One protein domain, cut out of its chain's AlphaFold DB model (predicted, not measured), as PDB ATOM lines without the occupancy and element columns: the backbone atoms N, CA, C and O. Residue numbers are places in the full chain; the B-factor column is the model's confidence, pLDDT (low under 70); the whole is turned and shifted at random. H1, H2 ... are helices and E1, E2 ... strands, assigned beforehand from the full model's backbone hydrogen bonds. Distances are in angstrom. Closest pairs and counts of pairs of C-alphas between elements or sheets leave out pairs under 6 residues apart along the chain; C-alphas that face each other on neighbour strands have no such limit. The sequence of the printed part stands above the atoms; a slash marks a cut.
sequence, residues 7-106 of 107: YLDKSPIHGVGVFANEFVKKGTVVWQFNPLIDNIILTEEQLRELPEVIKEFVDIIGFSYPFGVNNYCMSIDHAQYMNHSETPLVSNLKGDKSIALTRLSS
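What this domain is: This is residues 7 to 106 of the 107 residues of an uncharacterized protein of Beggiatoa sp. 4572_84 (UniProt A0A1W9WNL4). The model has two lobes along its longest axis, with the short helix H3 between them: one lobe holds the hairpin E1 and E2 and a separate small three-stranded sheet, the other the strand pair E4 and E5 with H1 and H2. H3 packs on the hairpin, the last residues of H2 come near E5 and H3, and residues 48 to 54, of which 52 to 54 belong to H2, stick out. The printed part has 100 residues, with three named helices and seven named strands in the order E1 E2 E3 E4 H1 H2 E5 H3 E6 E7. The larger sheet has the order E3 E7 E6, the other two are E1 E2 and E4 E5, and all three are antiparallel. The class is mixed, helices and strands, with under half of the residues in named elements; the whole is compact, with a radius of gyration of the C-alphas of 14.4 A and spans of 43 by 29 by 25 A.

How they stand to each other: Begin with E1, residues 7 to 10, and E2, residues 16 to 20, an antiparallel hairpin at 138 degrees; look for N 7 and O 19, 3.0 A apart, and N 17 and O 9, 2.9 A apart, both within hydrogen-bond range. Next comes E3, residues 29 to 32, which is apart from E1 and E2. It is the antiparallel neighbour of E7, residues 97 to 100, at 158 degrees, with N 30 and O 98 within hydrogen-bond range at 2.9 A. On the other side of E7 is E6, residues 90 to 93, antiparallel at 141 degrees, with N 99 and O 91 at 2.8 A; E6 and E7 form a hairpin, and E3 and E6 are the edge strands. Further on, E4, residues 40 to 43, and E5, residues 71 to 74, are antiparallel neighbours at 159 degrees, with N 42 and O 72 at 2.9 A. Residues 63 to 64 also pair with residues 72 to 73 of E5, antiparallel. H1, residues 44 to 48, and H2, residues 52 to 61, are close but not clearly touching; their closest C-alphas, those of Leu 47 and Lys 55, are 6.4 A apart. The closest C-alphas of H2 and E5, those of Ile 61 and Met 74, are 6.6 A apart. H3, residues 78 to 81, is close to H2 but not clearly touching it, with the C-alphas of Ile 61 and Gln 80 the closest at 5.0 A. The closest C-alphas of H3 and E2 are those of Gly 17 and Tyr 81, also 5.0 A apart. H1, H2 and H3 are not on the sheet E3 E7 E6. In H1 and H2 every O i to N i+4 pair is within hydrogen-bond range; H3 is too short for such a pair.

Where its parts are: Find C-alpha 7 at (139.934, 149.477, 170.131), where E1 begins; it runs 10.4 A, and E2 13.6 A. E3 spans 7.4 A and E4 10.2 A. H1 follows with 6.3 A; then find C-alpha 52 at (153.840, 173.423, 161.892), from which H2 runs 14.4 A. E5 covers 10.0 A, H3 5.6 A and E6 9.4 A. E7 runs 10.5 A and ends at C-alpha 100, at (141.737, 152.245, 186.162).

The domain as a whole: The two C-alphas farthest apart are those of Lys 25 and Glu 49, 43.2 A. The first and last printed C-alphas, those of Tyr 7 and Ser 106, are 9.9 A apart. The printed part has no cut, and no link between named elements is long. The mean pLDDT of the printed part is 90.5; residues 66 to 69 and 94 to 95 are under 70.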
ATOM      1  N   TYR A   7     140.318 149.073 171.478       97.00
ATOM      2  CA  TYR A   7     139.934 149.477 170.131       97.00
ATOM      3  C   TYR A   7     139.807 151.000 170.053       97.00
ATOM      4  O   TYR A   7     139.746 151.685 171.079       97.00
ATOM      5  N   LEU A   8     139.786 151.518 168.826       97.25
ATOM      6  CA  LEU A   8     139.598 152.934 168.536       97.25
ATOM      7  C   LEU A   8     138.205 153.171 167.964       97.25
ATOM      8  O   LEU A   8     137.757 152.425 167.094       97.25
ATOM      9  N   ASP A   9     137.549 154.230 168.421       97.12
ATOM     10  CA  ASP A   9     136.272 154.687 167.870       97.12
ATOM     11  C   ASP A   9     136.120 156.205 168.062       97.12
ATOM     12  O   ASP A   9     136.959 156.865 168.686       97.12
ATOM     13  N   LYS A  10     135.051 156.790 167.521       97.00
ATOM     14  CA  LYS A  10     134.697 158.194 167.729       97.00
ATOM     15  C   LYS A  10     134.496 158.466 169.215       97.00
ATOM     16  O   LYS A  10     133.657 157.854 169.874       97.00
ATOM     17  N   SER A  11     135.242 159.434 169.733       94.50
ATOM     18  CA  SER A  11     135.093 159.865 171.116       94.50
ATOM     19  C   SER A  11     134.009 160.937 171.230       94.50
ATOM     20  O   SER A  11     133.999 161.876 170.432       94.50
ATOM     21  N   PRO A  12     133.142 160.880 172.257       91.38
ATOM     22  CA  PRO A  12     132.247 161.989 172.579       91.38
ATOM     23  C   PRO A  12     132.992 163.204 173.162       91.38
ATOM     24  O   PRO A  12     132.385 164.258 173.316       91.38
ATOM     25  N   ILE A  13     134.277 163.055 173.513       89.81
ATOM     26  CA  ILE A  13     135.119 164.128 174.055       89.81
ATOM     27  C   ILE A  13     135.808 164.873 172.907       89.81
ATOM     28  O   ILE A  13     135.586 166.065 172.719       89.81
ATOM     29  N   HIS A  14     136.642 164.170 172.135       89.19
ATOM     30  CA  HIS A  14     137.410 164.757 171.041       89.19
ATOM     31  C   HIS A  14     137.835 163.691 170.023       89.19
ATOM     32  O   HIS A  14     138.452 162.694 170.397       89.19
ATOM     33  N   GLY A  15     137.526 163.913 168.740       93.75
ATOM     34  CA  GLY A  15     138.031 163.114 167.619       93.75
ATOM     35  C   GLY A  15     137.870 161.600 167.798       93.75
ATOM     36  O   GLY A  15     136.755 161.079 167.872       93.75
ATOM     37  N   VAL A  16     139.003 160.901 167.841       95.69
ATOM     38  CA  VAL A  16     139.102 159.456 168.078       95.69
ATOM     39  C   VAL A  16     139.568 159.228 169.510       95.69
ATOM     40  O   VAL A  16     140.448 159.932 169.993       95.69
ATOM     41  N   GLY A  17     138.977 158.246 170.184       95.69
ATOM     42  CA  GLY A  17     139.385 157.815 171.516       95.69
ATOM     43  C   GLY A  17     139.744 156.336 171.541       95.69
ATOM     44  O   GLY A  17     139.341 155.572 170.663       95.69
ATOM     45  N   VAL A  18     140.470 155.938 172.582       96.25
ATOM     46  CA  VAL A  18     140.733 154.534 172.909       96.25
ATOM     47  C   VAL A  18     139.748 154.011 173.956       96.25
ATOM     48  O   VAL A  18     139.450 154.679 174.948       96.25
ATOM     49  N   PHE A  19     139.260 152.793 173.742       96.31
ATOM     50  CA  PHE A  19     138.268 152.129 174.584       96.31
ATOM     51  C   PHE A  19     138.745 150.730 174.976       96.31
ATOM     52  O   PHE A  19     139.442 150.069 174.208       96.31
ATOM     53  N   ALA A  20     138.359 150.269 176.169       96.75
ATOM     54  CA  ALA A  20     138.632 148.904 176.609       96.75
ATOM     55  C   ALA A  20     137.762 147.906 175.826       96.75
ATOM     56  O   ALA A  20     136.547 148.080 175.733       96.75
ATOM     57  N   ASN A  21     138.386 146.851 175.301       96.56
ATOM     58  CA  ASN A  21     137.711 145.730 174.641       96.56
ATOM     59  C   ASN A  21     137.470 144.540 175.590       96.56
ATOM     60  O   ASN A  21     136.997 143.484 175.184       96.56
ATOM     61  N   GLU A  22     137.805 144.702 176.865       95.69
ATOM     62  CA  GLU A  22     137.652 143.676 177.888       95.69
ATOM     63  C   GLU A  22     137.141 144.277 179.201       95.69
ATOM     64  O   GLU A  22     137.126 145.497 179.406       95.69
ATOM     65  N   PHE A  23     136.709 143.410 180.117       96.56
ATOM     66  CA  PHE A  23     136.345 143.837 181.462       96.56
ATOM     67  C   PHE A  23     137.595 144.149 182.290       96.56
ATOM     68  O   PHE A  23     138.400 143.269 182.589       96.56
ATOM     69  N   VAL A  24     137.694 145.387 182.771       97.00
ATOM     70  CA  VAL A  24     138.805 145.859 183.599       97.00
ATOM     71  C   VAL A  24     138.296 146.226 184.984       97.00
ATOM     72  O   VAL A  24     137.397 147.052 185.147       97.00
ATOM     73  N   LYS A  25     138.887 145.624 186.018       97.19
ATOM     74  CA  LYS A  25     138.575 145.944 187.416       97.19
ATOM     75  C   LYS A  25     139.185 147.290 187.816       97.19
ATOM     76  O   LYS A  25     140.267 147.663 187.371       97.19
ATOM     77  N   LYS A  26     138.521 147.990 188.742       96.44
ATOM     78  CA  LYS A  26     139.107 149.159 189.414       96.44
ATOM     79  C   LYS A  26     140.454 148.777 190.039       96.44
ATOM     80  O   LYS A  26     140.546 147.761 190.723       96.44
ATOM     81  N   GLY A  27     141.463 149.621 189.846       95.50
ATOM     82  CA  GLY A  27     142.824 149.433 190.344       95.50
ATOM     83  C   GLY A  27     143.739 148.628 189.417       95.50
ATOM     84  O   GLY A  27     144.933 148.551 189.696       95.50
ATOM     85  N   THR A  28     143.227 148.062 188.320       96.56
ATOM     86  CA  THR A  28     144.062 147.392 187.315       96.56
ATOM     87  C   THR A  28     145.007 148.393 186.654       96.56
ATOM     88  O   THR A  28     144.585 149.490 186.290       96.56
ATOM     89  N   VAL A  29     146.274 148.009 186.477       96.81
ATOM     90  CA  VAL A  29     147.234 148.759 185.654       96.81
ATOM     91  C   VAL A  29     146.850 148.576 184.190       96.81
ATOM     92  O   VAL A  29     146.825 147.452 183.702       96.81
ATOM     93  N   VAL A  30     146.539 149.675 183.508       96.69
ATOM     94  CA  VAL A  30     146.061 149.666 182.114       96.69
ATOM     95  C   VAL A  30     147.105 150.173 181.132       96.69
ATOM     96  O   VAL A  30     147.063 149.817 179.961       96.69
ATOM     97  N   TRP A  31     148.061 150.967 181.604       95.56
ATOM     98  CA  TRP A  31     149.176 151.460 180.809       95.56
ATOM     99  C   TRP A  31     150.448 151.440 181.647       95.56
ATOM    100  O   TRP A  31     150.415 151.702 182.853       95.56
ATOM    101  N   GLN A  32     151.565 151.138 180.998       93.69
ATOM    102  CA  GLN A  32     152.901 151.250 181.561       93.69
ATOM    103  C   GLN A  32     153.873 151.747 180.490       93.69
ATOM    104  O   GLN A  32     153.848 151.250 179.363       93.69
ATOM    105  N   PHE A  33     154.752 152.681 180.848       91.56
ATOM    106  CA  PHE A  33     155.834 153.131 179.985       91.56
ATOM    107  C   PHE A  33     156.698 151.943 179.570       91.56
ATOM    108  O   PHE A  33     157.135 151.133 180.391       91.56
ATOM    109  N   ASN A  34     156.987 151.871 178.284       92.12
ATOM    110  CA  ASN A  34     157.919 150.919 177.732       92.12
ATOM    111  C   ASN A  34     158.802 151.653 176.719       92.12
ATOM    112  O   ASN A  34     158.277 152.117 175.714       92.12
ATOM    113  N   PRO A  35     160.130 151.712 176.902       90.50
ATOM    114  CA  PRO A  35     161.020 152.458 176.011       90.50
ATOM    115  C   PRO A  35     161.098 151.904 174.581       90.50
ATOM    116  O   PRO A  35     161.745 152.514 173.741       90.50
ATOM    117  N   LEU A  36     160.494 150.746 174.290       92.06
ATOM    118  CA  LEU A  36     160.354 150.220 172.930       92.06
ATOM    119  C   LEU A  36     159.063 150.684 172.245       92.06
ATOM    120  O   LEU A  36     159.008 150.686 171.020       92.06
ATOM    121  N   ILE A  37     158.039 151.053 173.018       94.19
ATOM    122  CA  ILE A  37     156.711 151.451 172.520       94.19
ATOM    123  C   ILE A  37     156.510 152.965 172.638       94.19
ATOM    124  O   ILE A  37     155.930 153.597 171.766       94.19
ATOM    125  N   ASP A  38     157.026 153.548 173.711       91.19
ATOM    126  CA  ASP A  38     156.999 154.965 174.049       91.19
ATOM    127  C   ASP A  38     158.390 155.554 173.746       91.19
ATOM    128  O   ASP A  38     159.140 155.939 174.645       91.19
ATOM    129  N   ASN A  39     158.795 155.469 172.474       86.94
ATOM    130  CA  ASN A  39     160.200 155.568 172.070       86.94
ATOM    131  C   ASN A  39     160.527 156.735 171.132       86.94
ATOM    132  O   ASN A  39     161.708 156.995 170.887       86.94
ATOM    133  N   ILE A  40     159.524 157.446 170.614       87.75
ATOM    134  CA  ILE A  40     159.765 158.648 169.818       87.75
ATOM    135  C   ILE A  40     159.817 159.823 170.785       87.75
ATOM    136  O   ILE A  40     158.788 160.257 171.296       87.75
ATOM    137  N   ILE A  41     161.030 160.306 171.045       88.31
ATOM    138  CA  ILE A  41     161.294 161.410 171.968       88.31
ATOM    139  C   ILE A  41     161.844 162.586 171.165       88.31
ATOM    140  O   ILE A  41     162.892 162.462 170.533       88.31
ATOM    141  N   LEU A  42     161.141 163.714 171.206       91.56
ATOM    142  CA  LEU A  42     161.570 164.979 170.618       91.56
ATOM    143  C   LEU A  42     161.890 165.979 171.729       91.56
ATOM    144  O   LEU A  42     161.084 166.172 172.641       91.56
ATOM    145  N   THR A  43     163.050 166.630 171.647       90.88
ATOM    146  CA  THR A  43     163.309 167.825 172.461       90.88
ATOM    147  C   THR A  43     162.517 169.012 171.921       90.88
ATOM    148  O   THR A  43     162.093 169.021 170.762       90.88
ATOM    149  N   GLU A  44     162.344 170.042 172.745       89.25
ATOM    150  CA  GLU A  44     161.709 171.292 172.323       89.25
ATOM    151  C   GLU A  44     162.422 171.919 171.110       89.25
ATOM    152  O   GLU A  44     161.775 172.393 170.179       89.25
ATOM    153  N   GLU A  45     163.757 171.867 171.061       91.81
ATOM    154  CA  GLU A  45     164.539 172.348 169.919       91.81
ATOM    155  C   GLU A  45     164.271 171.524 168.660       91.81
ATOM    156  O   GLU A  45     164.049 172.098 167.600       91.81
ATOM    157  N   GLN A  46     164.241 170.193 168.766       93.69
ATOM    158  CA  GLN A  46     163.940 169.330 167.623       93.69
ATOM    159  C   GLN A  46     162.528 169.577 167.091       93.69
ATOM    160  O   GLN A  46     162.339 169.616 165.879       93.69
ATOM    161  N   LEU A  47     161.550 169.784 167.979       92.88
ATOM    162  CA  LEU A  47     160.170 170.078 167.598       92.88
ATOM    163  C   LEU A  47     160.049 171.424 166.866       92.88
ATOM    164  O   LEU A  47     159.308 171.527 165.888       92.88
ATOM    165  N   ARG A  48     160.800 172.453 167.288       93.06
ATOM    166  CA  ARG A  48     160.791 173.781 166.642       93.06
ATOM    167  C   ARG A  48     161.244 173.747 165.182       93.06
ATOM    168  O   ARG A  48     160.721 174.532 164.392       93.06
ATOM    169  N   GLU A  49     162.148 172.835 164.832       96.75
ATOM    170  CA  GLU A  49     162.663 172.657 163.465       96.75
ATOM    171  C   GLU A  49     161.698 171.890 162.539       96.75
ATOM    172  O   GLU A  49     161.920 171.818 161.328       96.75
ATOM    173  N   LEU A  50     160.624 171.301 163.078       96.31
ATOM    174  CA  LEU A  50     159.645 170.555 162.288       96.31
ATOM    175  C   LEU A  50     158.594 171.480 161.643       96.31
ATOM    176  O   LEU A  50     158.387 172.611 162.089       96.31
ATOM    177  N   PRO A  51     157.894 171.025 160.587       98.12
ATOM    178  CA  PRO A  51     156.760 171.755 160.025       98.12
ATOM    179  C   PRO A  51     155.639 171.963 161.050       98.12
ATOM    180  O   PRO A  51     155.401 171.095 161.887       98.12
ATOM    181  N   GLU A  52     154.893 173.063 160.929       96.88
ATOM    182  CA  GLU A  52     153.840 173.423 161.892       96.88
ATOM    183  C   GLU A  52     152.781 172.327 162.068       96.88
ATOM    184  O   GLU A  52     152.442 171.976 163.189       96.88
ATOM    185  N   VAL A  53     152.373 171.679 160.972       96.94
ATOM    186  CA  VAL A  53     151.431 170.545 161.006       96.94
ATOM    187  C   VAL A  53     151.916 169.379 161.878       96.94
ATOM    188  O   VAL A  53     151.110 168.656 162.455       96.94
ATOM    189  N   ILE A  54     153.233 169.180 161.992       95.44
ATOM    190  CA  ILE A  54     153.805 168.145 162.856       95.44
ATOM    191  C   ILE A  54     153.837 168.616 164.307       95.44
ATOM    192  O   ILE A  54     153.578 167.809 165.194       95.44
ATOM    193  N   LYS A  55     154.103 169.900 164.561       94.81
ATOM    194  CA  LYS A  55     154.047 170.461 165.917       94.81
ATOM    195  C   LYS A  55     152.641 170.363 166.494       94.81
ATOM    196  O   LYS A  55     152.477 169.800 167.568       94.81
ATOM    197  N   GLU A  56     151.641 170.787 165.722       93.56
ATOM    198  CA  GLU A  56     150.226 170.666 166.086       93.56
ATOM    199  C   GLU A  56     149.841 169.209 166.367       93.56
ATOM    200  O   GLU A  56     149.121 168.920 167.318       93.56
ATOM    201  N   PHE A  57     150.349 168.266 165.568       92.94
ATOM    202  CA  PHE A  57     150.109 166.846 165.799       92.94
ATOM    203  C   PHE A  57     150.759 166.348 167.099       92.94
ATOM    204  O   PHE A  57     150.102 165.675 167.891       92.94
ATOM    205  N   VAL A  58     152.022 166.703 167.352       93.00
ATOM    206  CA  VAL A  58     152.753 166.339 168.579       93.00
ATOM    207  C   VAL A  58     152.086 166.929 169.823       93.00
ATOM    208  O   VAL A  58     152.016 166.240 170.835       93.00
ATOM    209  N   ASP A  59     151.541 168.143 169.748       89.62
ATOM    210  CA  ASP A  59     150.803 168.763 170.857       89.62
ATOM    211  C   ASP A  59     149.506 168.012 171.205       89.62
ATOM    212  O   ASP A  59     149.047 168.063 172.345       89.62
ATOM    213  N   ILE A  60     148.917 167.294 170.242       89.44
ATOM    214  CA  ILE A  60     147.698 166.500 170.449       89.44
ATOM    215  C   ILE A  60     148.020 165.123 171.036       89.44
ATOM    216  O   ILE A  60     147.314 164.666 171.934       89.44
ATOM    217  N   ILE A  61     149.038 164.438 170.505       90.62
ATOM    218  CA  ILE A  61     149.288 163.017 170.812       90.62
ATOM    219  C   ILE A  61     150.466 162.769 171.764       90.62
ATOM    220  O   ILE A  61     150.647 161.653 172.260       90.62
ATOM    221  N   GLY A  62     151.310 163.775 171.970       89.44
ATOM    222  CA  GLY A  62     152.514 163.687 172.779       89.44
ATOM    223  C   GLY A  62     152.230 163.858 174.268       89.44
ATOM    224  O   GLY A  62     151.329 164.579 174.683       89.44
ATOM    225  N   PHE A  63     153.052 163.224 175.098       86.38
ATOM    226  CA  PHE A  63     153.059 163.425 176.544       86.38
ATOM    227  C   PHE A  63     154.479 163.691 177.042       86.38
ATOM    228  O   PHE A  63     155.460 163.246 176.448       86.38
ATOM    229  N   SER A  64     154.612 164.413 178.153       82.19
ATOM    230  CA  SER A  64     155.932 164.749 178.688       82.19
ATOM    231  C   SER A  64     156.620 163.534 179.319       82.19
ATOM    232  O   SER A  64     156.098 162.951 180.273       82.19
ATOM    233  N   TYR A  65     157.808 163.167 178.826       75.12
ATOM    234  CA  TYR A  65     158.645 162.116 179.418       75.12
ATOM    235  C   TYR A  65     160.141 162.295 179.068       75.12
ATOM    236  O   TYR A  65     160.454 162.607 177.918       75.12
ATOM    237  N   PRO A  66     161.090 162.035 179.996       66.12
ATOM    238  CA  PRO A  66     160.884 161.664 181.398       66.12
ATOM    239  C   PRO A  66     160.286 162.818 182.207       66.12
ATOM    240  O   PRO A  66     160.504 163.989 181.899       66.12
ATOM    241  N   PHE A  67     159.506 162.483 183.239       61.75
ATOM    242  CA  PHE A  67     158.830 163.469 184.085       61.75
ATOM    243  C   PHE A  67     159.824 164.522 184.605       61.75
ATOM    244  O   PHE A  67     160.782 164.179 185.296       61.75
ATOM    245  N   GLY A  68     159.585 165.796 184.280       59.81
ATOM    246  CA  GLY A  68     160.444 166.917 184.682       59.81
ATOM    247  C   GLY A  68     161.423 167.421 183.615       59.81
ATOM    248  O   GLY A  68     162.207 168.317 183.915       59.81
ATOM    249  N   VAL A  69     161.375 166.891 182.387       68.81
ATOM    250  CA  VAL A  69     162.098 167.424 181.217       68.81
ATOM    251  C   VAL A  69     161.089 167.904 180.165       68.81
ATOM    252  O   VAL A  69     160.055 167.262 179.978       68.81
ATOM    253  N   ASN A  70     161.393 169.000 179.455       71.94
ATOM    254  CA  ASN A  70     160.609 169.524 178.320       71.94
ATOM    255  C   ASN A  70     160.797 168.673 177.044       71.94
ATOM    256  O   ASN A  70     161.152 169.181 175.983       71.94
ATOM    257  N   ASN A  71     160.597 167.361 177.155       85.56
ATOM    258  CA  ASN A  71     160.634 166.444 176.022       85.56
ATOM    259  C   ASN A  71     159.232 165.910 175.740       85.56
ATOM    260  O   ASN A  71     158.471 165.623 176.666       85.56
ATOM    261  N   TYR A  72     158.935 165.721 174.460       90.19
ATOM    262  CA  TYR A  72     157.691 165.145 173.969       90.19
ATOM    263  C   TYR A  72     157.927 163.683 173.633       90.19
ATOM    264  O   TYR A  72     158.766 163.365 172.791       90.19
ATOM    265  N   CYS A  73     157.195 162.797 174.290       90.50
ATOM    266  CA  CYS A  73     157.198 161.371 174.025       90.50
ATOM    267  C   CYS A  73     155.912 160.987 173.301       90.50
ATOM    268  O   CYS A  73     154.823 161.387 173.712       90.50
ATOM    269  N   MET A  74     156.038 160.207 172.235       92.25
ATOM    270  CA  MET A  74     154.903 159.622 171.532       92.25
ATOM    271  C   MET A  74     154.950 158.105 171.654       92.25
ATOM    272  O   MET A  74     156.011 157.479 171.563       92.25
ATOM    273  N   SER A  75     153.767 157.529 171.844       91.94
ATOM    274  CA  SER A  75     153.565 156.087 171.855       91.94
ATOM    275  C   SER A  75     153.189 155.592 170.467       91.94
ATOM    276  O   SER A  75     152.428 156.250 169.758       91.94
ATOM    277  N   ILE A  76     153.678 154.416 170.085       93.69
ATOM    278  CA  ILE A  76     153.315 153.788 168.806       93.69
ATOM    279  C   ILE A  76     152.014 152.974 168.876       93.69
ATOM    280  O   ILE A  76     151.508 152.557 167.837       93.69
ATOM    281  N   ASP A  77     151.474 152.720 170.075       95.00
ATOM    282  CA  ASP A  77     150.228 151.969 170.264       95.00
ATOM    283  C   ASP A  77     148.999 152.894 170.403       95.00
ATOM    284  O   ASP A  77     149.056 154.093 170.111       95.00
ATOM    285  N   HIS A  78     147.851 152.347 170.820       96.31
ATOM    286  CA  HIS A  78     146.623 153.128 170.995       96.31
ATOM    287  C   HIS A  78     146.687 154.171 172.130       96.31
ATOM    288  O   HIS A  78     145.767 154.979 172.250       96.31
ATOM    289  N   ALA A  79     147.741 154.203 172.954       94.31
ATOM    290  CA  ALA A  79     147.877 155.165 174.046       94.31
ATOM    291  C   ALA A  79     147.876 156.618 173.558       94.31
ATOM    292  O   ALA A  79     147.401 157.491 174.276       94.31
ATOM    293  N   GLN A  80     148.331 156.864 172.327       92.81
ATOM    294  CA  GLN A  80     148.299 158.182 171.684       92.81
ATOM    295  C   GLN A  80     146.870 158.723 171.438       92.81
ATOM    296  O   GLN A  80     146.702 159.901 171.151       92.81
ATOM    297  N   TYR A  81     145.840 157.872 171.563       94.75
ATOM    298  CA  TYR A  81     144.417 158.232 171.458       94.75
ATOM    299  C   TYR A  81     143.726 158.320 172.834       94.75
ATOM    300  O   TYR A  81     142.493 158.322 172.924       94.75
ATOM    301  N   MET A  82     144.486 158.342 173.936       93.69
ATOM    302  CA  MET A  82     143.926 158.613 175.261       93.69
ATOM    303  C   MET A  82     143.560 160.090 175.389       93.69
ATOM    304  O   MET A  82     144.422 160.956 175.480       93.69
ATOM    305  N   ASN A  83     142.260 160.366 175.456       93.50
ATOM    306  CA  ASN A  83     141.759 161.721 175.654       93.50
ATOM    307  C   ASN A  83     141.876 162.178 177.114       93.50
ATOM    308  O   ASN A  83     141.704 161.401 178.058       93.50
ATOM    309  N   HIS A  84     142.069 163.485 177.289       90.38
ATOM    310  CA  HIS A  84     141.963 164.150 178.583       90.38
ATOM    311  C   HIS A  84     140.496 164.408 178.957       90.38
ATOM    312  O   HIS A  84     139.649 164.658 178.103       90.38
ATOM    313  N   SER A  85     140.188 164.346 180.254       91.44
ATOM    314  CA  SER A  85     138.854 164.610 180.799       91.44
ATOM    315  C   SER A  85     138.965 165.148 182.223       91.44
ATOM    316  O   SER A  85     139.853 164.733 182.967       91.44
ATOM    317  N   GLU A  86     138.041 166.028 182.618       91.94
ATOM    318  CA  GLU A  86     137.902 166.508 184.002       91.94
ATOM    319  C   GLU A  86     137.442 165.397 184.961       91.94
ATOM    320  O   GLU A  86     137.731 165.434 186.156       91.94
ATOM    321  N   THR A  87     136.766 164.372 184.433       92.50
ATOM    322  CA  THR A  87     136.340 163.178 185.174       92.50
ATOM    323  C   THR A  87     137.005 161.933 184.577       92.50
ATOM    324  O   THR A  87     136.335 161.128 183.919       92.50
ATOM    325  N   PRO A  88     138.331 161.774 184.731       93.06
ATOM    326  CA  PRO A  88     139.064 160.715 184.057       93.06
ATOM    327  C   PRO A  88     138.702 159.339 184.629       93.06
ATOM    328  O   PRO A  88     138.434 159.185 185.820       93.06
ATOM    329  N   LEU A  89     138.724 158.312 183.776       93.94
ATOM    330  CA  LEU A  89     138.512 156.919 184.193       93.94
ATOM    331  C   LEU A  89     139.820 156.197 184.528       93.94
ATOM    332  O   LEU A  89     139.795 155.120 185.123       93.94
ATOM    333  N   VAL A  90     140.952 156.793 184.161       93.50
ATOM    334  CA  VAL A  90     142.304 156.294 184.408       93.50
ATOM    335  C   VAL A  90     143.133 157.388 185.073       93.50
ATOM    336  O   VAL A  90     142.893 158.569 184.848       93.50
ATOM    337  N   SER A  91     144.092 157.021 185.915       91.44
ATOM    338  CA  SER A  91     144.993 157.986 186.554       91.44
ATOM    339  C   SER A  91     146.417 157.478 186.585       91.44
ATOM    340  O   SER A  91     146.648 156.280 186.749       91.44
ATOM    341  N   ASN A  92     147.363 158.405 186.477       86.38
ATOM    342  CA  ASN A  92     148.778 158.124 186.642       86.38
ATOM    343  C   ASN A  92     149.073 157.824 188.113       86.38
ATOM    344  O   ASN A  92     148.787 158.622 189.007       86.38
ATOM    345  N   LEU A  93     149.661 156.662 188.370       78.06
ATOM    346  CA  LEU A  93     150.081 156.252 189.699       78.06
ATOM    347  C   LEU A  93     151.589 156.490 189.803       78.06
ATOM    348  O   LEU A  93     152.329 155.777 189.139       78.06
ATOM    349  N   LYS A  94     152.016 157.497 190.593       61.88
ATOM    350  CA  LYS A  94     153.424 157.881 190.882       61.88
ATOM    351  C   LYS A  94     154.461 157.164 189.994       61.88
ATOM    352  O   LYS A  94     155.011 156.145 190.407       61.88
ATOM    353  N   GLY A  95     154.738 157.717 188.814       69.50
ATOM    354  CA  GLY A  95     155.722 157.175 187.878       69.50
ATOM    355  C   GLY A  95     155.119 156.698 186.559       69.50
ATOM    356  O   GLY A  95     154.187 157.286 186.024       69.50
ATOM    357  N   ASP A  96     155.721 155.643 186.031       85.25
ATOM    358  CA  ASP A  96     155.649 155.112 184.675       85.25
ATOM    359  C   ASP A  96     154.397 154.258 184.388       85.25
ATOM    360  O   ASP A  96     154.428 153.402 183.508       85.25
ATOM    361  N   LYS A  97     153.302 154.439 185.145       91.75
ATOM    362  CA  LYS A  97     152.094 153.594 185.075       91.75
ATOM    363  C   LYS A  97     150.800 154.373 185.257       91.75
ATOM    364  O   LYS A  97     150.733 155.325 186.035       91.75
ATOM    365  N   SER A  98     149.734 153.856 184.652       93.38
ATOM    366  CA  SER A  98     148.365 154.336 184.850       93.38
ATOM    367  C   SER A  98     147.438 153.197 185.280       93.38
ATOM    368  O   SER A  98     147.565 152.062 184.815       93.38
ATOM    369  N   ILE A  99     146.491 153.502 186.168       95.75
ATOM    370  CA  ILE A  99     145.504 152.554 186.700       95.75
ATOM    371  C   ILE A  99     144.074 152.965 186.356       95.75
ATOM    372  O   ILE A  99     143.771 154.153 186.257       95.75
ATOM    373  N   ALA A 100     143.169 151.992 186.261       96.56
ATOM    374  CA  ALA A 100     141.737 152.245 186.162       96.56
ATOM    375  C   ALA A 100     141.169 152.746 187.506       96.56
ATOM    376  O   ALA A 100     141.279 152.080 188.537       96.56
ATOM    377  N   LEU A 101     140.520 153.912 187.511       94.94
ATOM    378  CA  LEU A 101     139.859 154.494 188.687       94.94
ATOM    379  C   LEU A 101     138.480 153.884 188.964       94.94
ATOM    380  O   LEU A 101     137.962 153.969 190.083       94.94
ATOM    381  N   THR A 102     137.897 153.243 187.957       92.69
ATOM    382  CA  THR A 102     136.606 152.556 188.008       92.69
ATOM    383  C   THR A 102     136.670 151.256 187.204       92.69
ATOM    384  O   THR A 102     137.716 150.912 186.660       92.69
ATOM    385  N   ARG A 103     135.564 150.508 187.154       91.81
ATOM    386  CA  ARG A 103     135.434 149.387 186.219       91.81
ATOM    387  C   ARG A 103     135.315 149.914 184.786       91.81
ATOM    388  O   ARG A 103     134.558 150.856 184.559       91.81
ATOM    389  N   LEU A 104     136.012 149.287 183.846       91.31
ATOM    390  CA  LEU A 104     135.813 149.496 182.410       91.31
ATOM    391  C   LEU A 104     135.182 148.226 181.840       91.31
ATOM    392  O   LEU A 104     135.499 147.123 182.286       91.31
ATOM    393  N   SER A 105     134.271 148.368 180.891       80.69
ATOM    394  CA  SER A 105     133.681 147.237 180.182       80.69
ATOM    395  C   SER A 105     133.407 147.634 178.743       80.69
ATOM    396  O   SER A 105     133.063 148.790 178.483       80.69
ATOM    397  N   SER A 106     133.508 146.667 177.832       71.56
ATOM    398  CA  SER A 106     132.834 146.758 176.541       71.56
ATOM    399  C   SER A 106     131.318 146.872 176.769       71.56
ATOM    400  O   SER A 106     130.824 146.444 177.819       71.56
TER     401      SER A 106